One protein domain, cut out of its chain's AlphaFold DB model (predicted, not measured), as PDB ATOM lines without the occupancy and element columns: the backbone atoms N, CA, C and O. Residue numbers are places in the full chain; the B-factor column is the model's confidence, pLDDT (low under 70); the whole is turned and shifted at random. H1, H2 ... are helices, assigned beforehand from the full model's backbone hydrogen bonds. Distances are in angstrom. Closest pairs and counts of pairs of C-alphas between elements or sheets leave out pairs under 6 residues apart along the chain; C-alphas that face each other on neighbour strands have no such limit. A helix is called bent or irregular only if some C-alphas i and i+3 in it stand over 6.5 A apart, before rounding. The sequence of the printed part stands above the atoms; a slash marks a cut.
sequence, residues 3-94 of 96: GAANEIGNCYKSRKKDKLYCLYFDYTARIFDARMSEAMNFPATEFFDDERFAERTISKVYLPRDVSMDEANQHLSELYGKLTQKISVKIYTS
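What this domain is: This is residues 3 to 94 of the 96 residues of an uncharacterized protein of Neisseria animalis (UniProt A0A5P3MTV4). The long helix H2 makes the core, with H1 folded back along its first half on one side, H4 crossing it steeply on the opposite side, and H3 packed on its first residues from a third side. The link after H2, residues 41 to 49, folds back toward the body, and residues 89 to 94 stick out beyond it. The printed part has 92 residues with four named helices, H1, H2, H3 and H4 in chain order, and no named strand; the class is all helix. It is compact, with a radius of gyration of the C-alphas of 13.6 A, and only just elongated, with spans of 39 by 25 by 24 A.

How they stand to each other: H1, residues 3 to 13, and H2, residues 19 to 40, form a helical hairpin. They touch at a shallow tilt of 21 degrees, opposite ways, through residues 19 to 29 of H2 alone; their closest C-alphas, those of Cys 11 and Cys 22, are 5.7 A apart. H3, residues 50 to 65, forms a second helical hairpin with H2. These two touch at a shallow tilt of 14 degrees, opposite ways, through residues 19 to 23 of H2 and 57 to 61 of H3 alone; their closest C-alphas, those of Lys 19 and Val 61, are 5.6 A apart. H3 has a kink of 35 degrees near residue 59, and it is only just irregular: C-alphas 60 and 63 are 6.8 A apart. H1 and H3 are close but not clearly touching, with the closest C-alphas, those of Tyr 12 and Lys 60, 7.0 A apart. H4, residues 69 to 92, touches H2 at a steep tilt of 54 degrees, the same way, through residues 27 to 32 of H2 and 80 to 87 of H4 alone; the closest C-alphas, those of Thr 28 and Leu 83, are 6.5 A apart. H3 and H4 are close but not clearly touching, with the closest C-alphas, those of Tyr 62 and Ala 72, 6.5 A apart. H1 and H4 are apart. H2 is the hub, touching 3 other helices. The helix packing is mostly aligned, but only just: of 3 touching pairs, 2 are at a shallow tilt. In H1 and H2 every O i to N i+4 pair is within hydrogen-bond range; in H3 it is 9 of 12 and in H4 18 of 20.

Where its parts are: H1 begins at C-alpha 3, (231.458, 116.227, 212.456), and measures 15.5 A. H2 measures 30.9 A and ends at C-alpha 40, (245.181, 116.360, 224.875). H3 measures 21.3 A. H4, the longest by residues, measures 35.0 A and ends at C-alpha 92, (234.832, 106.743, 234.141).

The domain as a whole: The two C-alphas farthest apart, those of Asp 66 and Ser 94, are 40.6 A apart. The printed part has no cut. The links from H1 to H2 and from H3 to H4 are tight, and that from H2 to H3 is short. The mean pLDDT of the printed part is 91.0; residues 89 to 94, which stand free and of which 89 to 92 belong to H4, are under 70.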
ATOM      1  N   GLY A   3     232.704 116.980 212.662       88.19
ATOM      2  CA  GLY A   3     231.458 116.227 212.456       88.19
ATOM      3  C   GLY A   3     230.308 116.737 213.332       88.19
ATOM      4  O   GLY A   3     229.273 117.142 212.807       88.19
ATOM      5  N   ALA A   4     230.529 116.820 214.648       91.00
ATOM      6  CA  ALA A   4     229.539 117.342 215.591       91.00
ATOM      7  C   ALA A   4     229.149 118.795 215.269       91.00
ATOM      8  O   ALA A   4     227.965 119.120 215.245       91.00
ATOM      9  N   ALA A   5     230.124 119.652 214.938       93.69
ATOM     10  CA  ALA A   5     229.864 121.035 214.533       93.69
ATOM     11  C   ALA A   5     228.909 121.125 213.326       93.69
ATOM     12  O   ALA A   5     227.953 121.905 213.335       93.69
ATOM     13  N   ASN A   6     229.114 120.286 212.304       95.12
ATOM     14  CA  ASN A   6     228.235 120.237 211.137       95.12
ATOM     15  C   ASN A   6     226.823 119.742 211.503       95.12
ATOM     16  O   ASN A   6     225.825 120.343 211.103       95.12
ATOM     17  N   GLU A   7     226.714 118.684 212.308       96.19
ATOM     18  CA  GLU A   7     225.419 118.164 212.766       96.19
ATOM     19  C   GLU A   7     224.632 119.191 213.589       96.19
ATOM     20  O   GLU A   7     223.432 119.373 213.370       96.19
ATOM     21  N   ILE A   8     225.305 119.920 214.480       97.31
ATOM     22  CA  ILE A   8     224.713 121.008 215.265       97.31
ATOM     23  C   ILE A   8     224.249 122.136 214.343       97.31
ATOM     24  O   ILE A   8     223.103 122.588 214.440       97.31
ATOM     25  N   GLY A   9     225.097 122.560 213.401       95.88
ATOM     26  CA  GLY A   9     224.736 123.559 212.396       95.88
ATOM     27  C   GLY A   9     223.481 123.158 211.612       95.88
ATOM     28  O   GLY A   9     222.563 123.963 211.434       95.88
ATOM     29  N   ASN A  10     223.387 121.889 211.211       96.12
ATOM     30  CA  ASN A  10     222.217 121.340 210.528       96.12
ATOM     31  C   ASN A  10     220.984 121.258 211.443       96.12
ATOM     32  O   ASN A  10     219.868 121.540 210.995       96.12
ATOM     33  N   CYS A  11     221.165 120.961 212.733       97.69
ATOM     34  CA  CYS A  11     220.090 120.983 213.723       97.69
ATOM     35  C   CYS A  11     219.450 122.378 213.817       97.69
ATOM     36  O   CYS A  11     218.227 122.527 213.687       97.69
ATOM     37  N   TYR A  12     220.263 123.430 213.948       96.94
ATOM     38  CA  TYR A  12     219.759 124.803 214.017       96.94
ATOM     39  C   TYR A  12     219.135 125.292 212.704       96.94
ATOM     40  O   TYR A  12     218.174 126.062 212.747       96.94
ATOM     41  N   LYS A  13     219.576 124.796 211.542       96.12
ATOM     42  CA  LYS A  13     218.954 125.110 210.240       96.12
ATOM     43  C   LYS A  13     217.623 124.383 210.006       96.12
ATOM     44  O   LYS A  13     216.746 124.905 209.320       96.12
ATOM     45  N   SER A  14     217.435 123.194 210.579       94.94
ATOM     46  CA  SER A  14     216.245 122.369 210.330       94.94
ATOM     47  C   SER A  14     214.979 122.927 210.982       94.94
ATOM     48  O   SER A  14     214.918 123.085 212.198       94.94
ATOM     49  N   ARG A  15     213.908 123.130 210.205       90.50
ATOM     50  CA  ARG A  15     212.590 123.522 210.747       90.50
ATOM     51  C   ARG A  15     211.897 122.411 211.545       90.50
ATOM     52  O   ARG A  15     211.000 122.698 212.322       90.50
ATOM     53  N   LYS A  16     212.302 121.150 211.351       91.44
ATOM     54  CA  LYS A  16     211.692 119.975 212.003       91.44
ATOM     55  C   LYS A  16     212.287 119.662 213.379       91.44
ATOM     56  O   LYS A  16     211.747 118.827 214.094       91.44
ATOM     57  N   LYS A  17     213.439 120.246 213.718       93.19
ATOM     58  CA  LYS A  17     214.151 119.976 214.972       93.19
ATOM     59  C   LYS A  17     213.827 121.053 216.000       93.19
ATOM     60  O   LYS A  17     213.909 122.241 215.684       93.19
ATOM     61  N   ASP A  18     213.526 120.627 217.224       94.81
ATOM     62  CA  ASP A  18     213.394 121.533 218.361       94.81
ATOM     63  C   ASP A  18     214.742 122.216 218.646       94.81
ATOM     64  O   ASP A  18     215.788 121.568 218.725       94.81
ATOM     65  N   LYS A  19     214.722 123.542 218.793       96.19
ATOM     66  CA  LYS A  19     215.922 124.341 219.069       96.19
ATOM     67  C   LYS A  19     216.454 124.145 220.480       96.19
ATOM     68  O   LYS A  19     217.661 124.255 220.658       96.19
ATOM     69  N   LEU A  20     215.604 123.774 221.439       95.81
ATOM     70  CA  LEU A  20     216.070 123.339 222.754       95.81
ATOM     71  C   LEU A  20     216.854 122.028 222.641       95.81
ATOM     72  O   LEU A  20     217.932 121.918 223.211       95.81
ATOM     73  N   TYR A  21     216.395 121.071 221.826       95.69
ATOM     74  CA  TYR A  21     217.177 119.862 221.535       95.69
ATOM     75  C   TYR A  21     218.540 120.194 220.907       95.69
ATOM     76  O   TYR A  21     219.560 119.658 221.339       95.69
ATOM     77  N   CYS A  22     218.575 121.114 219.937       97.62
ATOM     78  CA  CYS A  22     219.837 121.561 219.343       97.62
ATOM     79  C   CYS A  22     220.767 122.212 220.375       97.62
ATOM     80  O   CYS A  22     221.959 121.926 220.346       97.62
ATOM     81  N   LEU A  23     220.236 123.014 221.307       97.88
ATOM     82  CA  LEU A  23     221.000 123.593 222.417       97.88
ATOM     83  C   LEU A  23     221.626 122.519 223.304       97.88
ATOM     84  O   LEU A  23     222.816 122.594 223.594       97.88
ATOM     85  N   TYR A  24     220.852 121.515 223.719       95.94
ATOM     86  CA  TYR A  24     221.372 120.433 224.557       95.94
ATOM     87  C   TYR A  24     222.526 119.695 223.877       95.94
ATOM     88  O   TYR A  24     223.548 119.422 224.510       95.94
ATOM     89  N   PHE A  25     222.377 119.396 222.586       95.56
ATOM     90  CA  PHE A  25     223.412 118.726 221.809       95.56
ATOM     91  C   PHE A  25     224.662 119.603 221.633       95.56
ATOM     92  O   PHE A  25     225.775 119.144 221.889       95.56
ATOM     93  N   ASP A  26     224.471 120.873 221.283       97.44
ATOM     94  CA  ASP A  26     225.525 121.874 221.115       97.44
ATOM     95  C   ASP A  26     226.346 122.076 222.391       97.44
ATOM     96  O   ASP A  26     227.567 121.931 222.392       97.44
ATOM     97  N   TYR A  27     225.665 122.312 223.513       97.19
ATOM     98  CA  TYR A  27     226.324 122.567 224.785       97.19
ATOM     99  C   TYR A  27     227.078 121.330 225.290       97.19
ATOM    100  O   TYR A  27     228.189 121.441 225.802       97.19
ATOM    101  N   THR A  28     226.527 120.132 225.070       95.50
ATOM    102  CA  THR A  28     227.225 118.873 225.372       95.50
ATOM    103  C   THR A  28     228.510 118.740 224.554       95.50
ATOM    104  O   THR A  28     229.562 118.433 225.116       95.50
ATOM    105  N   ALA A  29     228.444 118.994 223.244       95.12
ATOM    106  CA  ALA A  29     229.608 118.918 222.368       95.12
ATOM    107  C   ALA A  29     230.669 119.964 222.739       95.12
ATOM    108  O   ALA A  29     231.845 119.622 222.802       95.12
ATOM    109  N   ARG A  30     230.261 121.194 223.078       95.38
ATOM    110  CA  ARG A  30     231.162 122.248 223.571       95.38
ATOM    111  C   ARG A  30     231.889 121.839 224.851       95.38
ATOM    112  O   ARG A  30     233.101 122.000 224.938       95.38
ATOM    113  N   ILE A  31     231.170 121.279 225.829       94.12
ATOM    114  CA  ILE A  31     231.783 120.796 227.077       94.12
ATOM    115  C   ILE A  31     232.808 119.700 226.775       94.12
ATOM    116  O   ILE A  31     233.914 119.731 227.308       94.12
ATOM    117  N   PHE A  32     232.461 118.742 225.916       91.75
ATOM    118  CA  PHE A  32     233.383 117.677 225.528       91.75
ATOM    119  C   PHE A  32     234.615 118.225 224.785       91.75
ATOM    120  O   PHE A  32     235.728 117.802 225.079       91.75
ATOM    121  N   ASP A  33     234.439 119.199 223.886       92.50
ATOM    122  CA  ASP A  33     235.535 119.836 223.139       92.50
ATOM    123  C   ASP A  33     236.532 120.498 224.072       92.50
ATOM    124  O   ASP A  33     237.725 120.224 223.972       92.50
ATOM    125  N   ALA A  34     236.036 121.293 225.021       91.69
ATOM    126  CA  ALA A  34     236.864 121.973 226.002       91.69
ATOM    127  C   ALA A  34     237.679 120.970 226.834       91.69
ATOM    128  O   ALA A  34     238.893 121.113 226.958       91.69
ATOM    129  N   ARG A  35     237.032 119.908 227.337       90.69
ATOM    130  CA  ARG A  35     237.689 118.873 228.156       90.69
ATOM    131  C   ARG A  35     238.746 118.092 227.378       90.69
ATOM    132  O   ARG A  35     239.817 117.825 227.908       90.69
ATOM    133  N   MET A  36     238.454 117.716 226.134       88.50
ATOM    134  CA  MET A  36     239.402 116.981 225.294       88.50
ATOM    135  C   MET A  36     240.576 117.857 224.857       88.50
ATOM    136  O   MET A  36     241.711 117.391 224.854       88.50
ATOM    137  N   SER A  37     240.307 119.116 224.517       89.94
ATOM    138  CA  SER A  37     241.325 120.105 224.145       89.94
ATOM    139  C   SER A  37     242.315 120.324 225.283       89.94
ATOM    140  O   SER A  37     243.522 120.237 225.074       89.94
ATOM    141  N   GLU A  38     241.801 120.492 226.504       89.31
ATOM    142  CA  GLU A  38     242.603 120.580 227.726       89.31
ATOM    143  C   GLU A  38     243.412 119.295 227.971       89.31
ATOM    144  O   GLU A  38     244.630 119.352 228.122       89.31
ATOM    145  N   ALA A  39     242.765 118.123 227.949       89.44
ATOM    146  CA  ALA A  39     243.415 116.850 228.266       89.44
ATOM    147  C   ALA A  39     244.483 116.424 227.245       89.44
ATOM    148  O   ALA A  39     245.462 115.775 227.606       89.44
ATOM    149  N   MET A  40     244.287 116.756 225.968       88.94
ATOM    150  CA  MET A  40     245.181 116.360 224.875       88.94
ATOM    151  C   MET A  40     246.117 117.484 224.414       88.94
ATOM    152  O   MET A  40     246.901 117.268 223.492       88.94
ATOM    153  N   ASN A  41     246.040 118.669 225.028       90.62
ATOM    154  CA  ASN A  41     246.776 119.869 224.625       90.62
ATOM    155  C   ASN A  41     246.583 120.226 223.134       90.62
ATOM    156  O   ASN A  41     247.525 120.599 222.431       90.62
ATOM    157  N   PHE A  42     245.347 120.081 222.650       86.75
ATOM    158  CA  PHE A  42     244.930 120.508 221.314       86.75
ATOM    159  C   PHE A  42     244.088 121.783 221.404       86.75
ATOM    160  O   PHE A  42     243.406 121.988 222.406       86.75
ATOM    161  N   PRO A  43     244.103 122.651 220.378       87.88
ATOM    162  CA  PRO A  43     243.241 123.822 220.371       87.88
ATOM    163  C   PRO A  43     241.767 123.408 220.289       87.88
ATOM    164  O   PRO A  43     241.406 122.515 219.516       87.88
ATOM    165  N   ALA A  44     240.923 124.110 221.045       87.50
ATOM    166  CA  ALA A  44     239.477 123.979 220.937       87.50
ATOM    167  C   ALA A  44     238.994 124.326 219.524       87.50
ATOM    168  O   ALA A  44     239.565 125.167 218.822       87.50
ATOM    169  N   THR A  45     237.922 123.669 219.092       92.12
ATOM    170  CA  THR A  45     237.315 123.926 217.789       92.12
ATOM    171  C   THR A  45     236.665 125.312 217.808       92.12
ATOM    172  O   THR A  45     235.764 125.559 218.603       92.12
ATOM    173  N   GLU A  46     237.025 126.179 216.859       93.69
ATOM    174  CA  GLU A  46     236.503 127.554 216.730       93.69
ATOM    175  C   GLU A  46     234.961 127.636 216.672       93.69
ATOM    176  O   GLU A  46     234.359 128.635 217.027       93.69
ATOM    177  N   PHE A  47     234.276 126.574 216.240       94.56
ATOM    178  CA  PHE A  47     232.810 126.495 216.260       94.56
ATOM    179  C   PHE A  47     232.195 126.575 217.678       94.56
ATOM    180  O   PHE A  47     231.035 126.975 217.834       94.56
ATOM    181  N   PHE A  48     232.954 126.142 218.687       95.19
ATOM    182  CA  PHE A  48     232.552 126.070 220.092       95.19
ATOM    183  C   PHE A  48     233.091 127.228 220.937       95.19
ATOM    184  O   PHE A  48     232.993 127.164 222.165       95.19
ATOM    185  N   ASP A  49     233.645 128.261 220.299       94.75
ATOM    186  CA  ASP A  49     234.049 129.477 220.993       94.75
ATOM    187  C   ASP A  49     232.863 130.135 221.727       94.75
ATOM    188  O   ASP A  49     231.678 129.879 221.468       94.75
ATOM    189  N   ASP A  50     233.197 130.963 222.708       93.56
ATOM    190  CA  ASP A  50     232.215 131.561 223.604       93.56
ATOM    191  C   ASP A  50     231.266 132.496 222.847       93.56
ATOM    192  O   ASP A  50     230.050 132.435 223.046       93.56
ATOM    193  N   GLU A  51     231.812 133.302 221.935       95.75
ATOM    194  CA  GLU A  51     231.062 134.289 221.163       95.75
ATOM    195  C   GLU A  51     230.091 133.636 220.173       95.75
ATOM    196  O   GLU A  51     228.899 133.955 220.203       95.75
ATOM    197  N   ARG A  52     230.521 132.668 219.345       96.12
ATOM    198  CA  ARG A  52     229.614 132.029 218.369       96.12
ATOM    199  C   ARG A  52     228.629 131.105 219.053       96.12
ATOM    200  O   ARG A  52     227.513 130.931 218.551       96.12
ATOM    201  N   PHE A  53     229.003 130.480 220.171       96.94
ATOM    202  CA  PHE A  53     228.041 129.744 220.986       96.94
ATOM    203  C   PHE A  53     226.961 130.682 221.534       96.94
ATOM    204  O   PHE A  53     225.771 130.390 221.384       96.94
ATOM    205  N   ALA A  54     227.347 131.809 222.138       95.81
ATOM    206  CA  ALA A  54     226.400 132.780 222.676       95.81
ATOM    207  C   ALA A  54     225.490 133.332 221.569       95.81
ATOM    208  O   ALA A  54     224.269 133.222 221.672       95.81
ATOM    209  N   GLU A  55     226.059 133.811 220.461       96.25
ATOM    210  CA  GLU A  55     225.307 134.338 219.317       96.25
ATOM    211  C   GLU A  55     224.276 133.323 218.800       96.25
ATOM    212  O   GLU A  55     223.094 133.634 218.603       96.25
ATOM    213  N   ARG A  56     224.699 132.071 218.602       96.75
ATOM    214  CA  ARG A  56     223.838 131.012 218.069       96.75
ATOM    215  C   ARG A  56     222.734 130.625 219.045       96.75
ATOM    216  O   ARG A  56     221.587 130.472 218.629       96.75
ATOM    217  N   THR A  57     223.045 130.461 220.325       96.94
ATOM    218  CA  THR A  57     222.049 130.043 221.320       96.94
ATOM    219  C   THR A  57     221.047 131.158 221.612       96.94
ATOM    220  O   THR A  57     219.840 130.908 221.591       96.94
ATOM    221  N   ILE A  58     221.506 132.403 221.746       96.25
ATOM    222  CA  ILE A  58     220.641 133.578 221.906       96.25
ATOM    223  C   ILE A  58     219.718 133.726 220.691       96.25
ATOM    224  O   ILE A  58     218.494 133.716 220.842       96.25
ATOM    225  N   SER A  59     220.275 133.776 219.476       96.69
ATOM    226  CA  SER A  59     219.490 134.038 218.261       96.69
ATOM    227  C   SER A  59     218.536 132.909 217.868       96.69
ATOM    228  O   SER A  59     217.491 133.168 217.269       96.69
ATOM    229  N   LYS A  60     218.875 131.645 218.158       97.06
ATOM    230  CA  LYS A  60     218.080 130.488 217.711       97.06
ATOM    231  C   LYS A  60     217.185 129.894 218.790       97.06
ATOM    232  O   LYS A  60     216.248 129.172 218.441       97.06
ATOM    233  N   VAL A  61     217.469 130.139 220.068       97.50
ATOM    234  CA  VAL A  61     216.756 129.497 221.180       97.50
ATOM    235  C   VAL A  61     215.981 130.518 221.991       97.50
ATOM    236  O   VAL A  61     214.762 130.378 222.086       97.50
ATOM    237  N   TYR A  62     216.663 131.522 222.538       97.12
ATOM    238  CA  TYR A  62     216.094 132.400 223.560       97.12
ATOM    239  C   TYR A  62     215.302 133.569 222.978       97.12
ATOM    240  O   TYR A  62     214.138 133.726 223.339       97.12
ATOM    241  N   LEU A  63     215.860 134.307 222.007       95.12
ATOM    242  CA  LEU A  63     215.144 135.424 221.371       95.12
ATOM    243  C   LEU A  63     213.797 134.998 220.757       95.12
ATOM    244  O   LEU A  63     212.801 135.664 221.016       95.12
ATOM    245  N   PRO A  64     213.686 133.872 220.018       95.50
ATOM    246  CA  PRO A  64     212.395 133.438 219.474       95.50
ATOM    247  C   PRO A  64     211.373 132.983 220.526       95.50
ATOM    248  O   PRO A  64     210.229 132.716 220.169       95.50
ATOM    249  N   ARG A  65     211.792 132.808 221.785       95.56
ATOM    250  CA  ARG A  65     210.944 132.382 222.908       95.56
ATOM    251  C   ARG A  65     210.617 133.530 223.867       95.56
ATOM    252  O   ARG A  65     210.003 133.255 224.888       95.56
ATOM    253  N   ASP A  66     211.022 134.759 223.540       96.88
ATOM    254  CA  ASP A  66     210.830 135.946 224.384       96.88
ATOM    255  C   ASP A  66     211.395 135.769 225.806       96.88
ATOM    256  O   ASP A  66     210.829 136.216 226.797       96.88
ATOM    257  N   VAL A  67     212.517 135.048 225.906       96.50
ATOM    258  CA  VAL A  67     213.214 134.794 227.173       96.50
ATOM    259  C   VAL A  67     214.205 135.923 227.421       96.50
ATOM    260  O   VAL A  67     214.999 136.256 226.535       96.50
ATOM    261  N   SER A  68     214.189 136.492 228.627       96.69
ATOM    262  CA  SER A  68     215.141 137.535 229.012       96.69
ATOM    263  C   SER A  68     216.576 137.002 229.070       96.69
ATOM    264  O   SER A  68     216.824 135.804 229.212       96.69
ATOM    265  N   MET A  69     217.559 137.902 228.993       93.94
ATOM    266  CA  MET A  69     218.967 137.509 229.120       93.94
ATOM    267  C   MET A  69     219.267 136.874 230.484       93.94
ATOM    268  O   MET A  69     220.046 135.925 230.547       93.94
ATOM    269  N   ASP A  70     218.622 137.343 231.555       97.44
ATOM    270  CA  ASP A  70     218.803 136.792 232.901       97.44
ATOM    271  C   ASP A  70     218.262 135.361 232.999       97.44
ATOM    272  O   ASP A  70     218.966 134.465 233.469       97.44
ATOM    273  N   GLU A  71     217.065 135.105 232.467       97.50
ATOM    274  CA  GLU A  71     216.489 133.756 232.403       97.50
ATOM    275  C   GLU A  71     217.308 132.823 231.500       97.50
ATOM    276  O   GLU A  71     217.522 131.655 231.833       97.50
ATOM    277  N   ALA A  72     217.811 133.327 230.368       96.75
ATOM    278  CA  ALA A  72     218.683 132.567 229.478       96.75
ATOM    279  C   ALA A  72     219.992 132.173 230.182       96.75
ATOM    280  O   ALA A  72     220.410 131.014 230.109       96.75
ATOM    281  N   ASN A  73     220.611 133.107 230.908       96.19
ATOM    282  CA  ASN A  73     221.826 132.865 231.682       96.19
ATOM    283  C   ASN A  73     221.586 131.870 232.820       96.19
ATOM    284  O   ASN A  73     222.386 130.949 233.009       96.19
ATOM    285  N   GLN A  74     220.467 132.002 233.540       97.94
ATOM    286  CA  GLN A  74     220.076 131.048 234.572       97.94
ATOM    287  C   GLN A  74     219.908 129.644 233.980       97.94
ATOM    288  O   GLN A  74     220.501 128.687 234.481       97.94
ATOM    289  N   HIS A  75     219.172 129.516 232.872       97.25
ATOM    290  CA  HIS A  75     218.969 128.233 232.208       97.25
ATOM    291  C   HIS A  75     220.290 127.608 231.734       97.25
ATOM    292  O   HIS A  75     220.512 126.418 231.960       97.25
ATOM    293  N   LEU A  76     221.194 128.385 231.121       97.12
ATOM    294  CA  LEU A  76     222.512 127.891 230.703       97.12
ATOM    295  C   LEU A  76     223.355 127.424 231.897       97.12
ATOM    296  O   LEU A  76     223.975 126.364 231.816       97.12
ATOM    297  N   SER A  77     223.343 128.168 233.005       96.69
ATOM    298  CA  SER A  77     224.071 127.818 234.231       96.69
ATOM    299  C   SER A  77     223.563 126.507 234.842       96.69
ATOM    300  O   SER A  77     224.334 125.569 235.073       96.69
ATOM    301  N   GLU A  78     222.244 126.382 235.016       97.12
ATOM    302  CA  GLU A  78     221.622 125.151 235.514       97.12
ATOM    303  C   GLU A  78     221.883 123.963 234.582       97.12
ATOM    304  O   GLU A  78     222.131 122.835 235.029       97.12
ATOM    305  N   LEU A  79     221.827 124.205 233.273       96.25
ATOM    306  CA  LEU A  79     222.070 123.184 232.275       96.25
ATOM    307  C   LEU A  79     223.522 122.706 232.295       96.25
ATOM    308  O   LEU A  79     223.761 121.498 232.259       96.25
ATOM    309  N   TYR A  80     224.488 123.614 232.409       95.31
ATOM    310  CA  TYR A  80     225.901 123.265 232.519       95.31
ATOM    311  C   TYR A  80     226.159 122.319 233.700       95.31
ATOM    312  O   TYR A  80     226.809 121.281 233.531       95.31
ATOM    313  N   GLY A  81     225.577 122.606 234.869       94.12
ATOM    314  CA  GLY A  81     225.663 121.722 236.037       94.12
ATOM    315  C   GLY A  81     225.118 120.315 235.757       94.12
ATOM    316  O   GLY A  81     225.772 119.313 236.046       94.12
ATOM    317  N   LYS A  82     223.951 120.218 235.107       93.81
ATOM    318  CA  LYS A  82     223.329 118.928 234.750       93.81
ATOM    319  C   LYS A  82     224.138 118.148 233.705       93.81
ATOM    320  O   LYS A  82     224.271 116.927 233.814       93.81
ATOM    321  N   LEU A  83     224.653 118.824 232.677       93.50
ATOM    322  CA  LEU A  83     225.408 118.186 231.593       93.50
ATOM    323  C   LEU A  83     226.762 117.679 232.079       93.50
ATOM    324  O   LEU A  83     227.106 116.530 231.815       93.50
ATOM    325  N   THR A  84     227.500 118.496 232.830       91.00
ATOM    326  CA  THR A  84     228.804 118.094 233.373       91.00
ATOM    327  C   THR A  84     228.678 116.883 234.291       91.00
ATOM    328  O   THR A  84     229.438 115.932 234.126       91.00
ATOM    329  N   GLN A  85     227.663 116.830 235.160       88.69
ATOM    330  CA  GLN A  85     227.392 115.646 235.980       88.69
ATOM    331  C   GLN A  85     227.204 114.379 235.127       88.69
ATOM    332  O   GLN A  85     227.762 113.328 235.435       88.69
ATOM    333  N   LYS A  86     226.438 114.463 234.032       85.00
ATOM    334  CA  LYS A  86     226.158 113.312 233.156       85.00
ATOM    335  C   LYS A  86     227.356 112.887 232.306       85.00
ATOM    336  O   LYS A  86     227.515 111.693 232.055       85.00
ATOM    337  N   ILE A  87     228.171 113.838 231.855       81.88
ATOM    338  CA  ILE A  87     229.368 113.566 231.049       81.88
ATOM    339  C   ILE A  87     230.436 112.887 231.916       81.88
ATOM    340  O   ILE A  87     230.969 111.853 231.516       81.88
ATOM    341  N   SER A  88     230.678 113.390 233.133       70.62
ATOM    342  CA  SER A  88     231.657 112.813 234.064       70.62
ATOM    343  C   SER A  88     231.357 111.348 234.395       70.62
ATOM    344  O   SER A  88     232.254 110.516 234.352       70.62
ATOM    345  N   VAL A  89     230.090 110.991 234.639       57.88
ATOM    346  CA  VAL A  89     229.688 109.606 234.965       57.88
ATOM    347  C   VAL A  89     229.997 108.610 233.833       57.88
ATOM    348  O   VAL A  89     230.265 107.436 234.096       57.88
ATOM    349  N   LYS A  90     229.991 109.052 232.568       53.94
ATOM    350  CA  LYS A  90     230.212 108.167 231.411       53.94
ATOM    351  C   LYS A  90     231.679 107.957 231.047       53.94
ATOM    352  O   LYS A  90     232.015 106.888 230.544       53.94
ATOM    353  N   ILE A  91     232.551 108.931 231.307       51.69
ATOM    354  CA  ILE A  91     233.980 108.798 230.981       51.69
ATOM    355  C   ILE A  91     234.653 107.783 231.922       51.69
ATOM    356  O   ILE A  91     235.446 106.971 231.467       51.69
ATOM    357  N   TYR A  92     234.267 107.726 233.201       43.75
ATOM    358  CA  TYR A  92     234.832 106.743 234.141       43.75
ATOM    359  C   TYR A  92     234.343 105.301 233.933       43.75
ATOM    360  O   TYR A  92     235.019 104.368 234.347       43.75
ATOM    361  N   THR A  93     233.197 105.092 233.280       43.00
ATOM    362  CA  THR A  93     232.642 103.746 233.025       43.00
ATOM    363  C   THR A  93     233.099 103.131 231.699       43.00
ATOM    364  O   THR A  93     232.744 101.998 231.406       43.00
ATOM    365  N   SER A  94     233.891 103.853 230.900       41.47
ATOM    366  CA  SER A  94     234.441 103.379 229.617       41.47
ATOM    367  C   SER A  94     235.961 103.144 229.646       41.47
ATOM    368  O   SER A  94     236.560 102.877 228.607       41.47
TER     369      SER A  94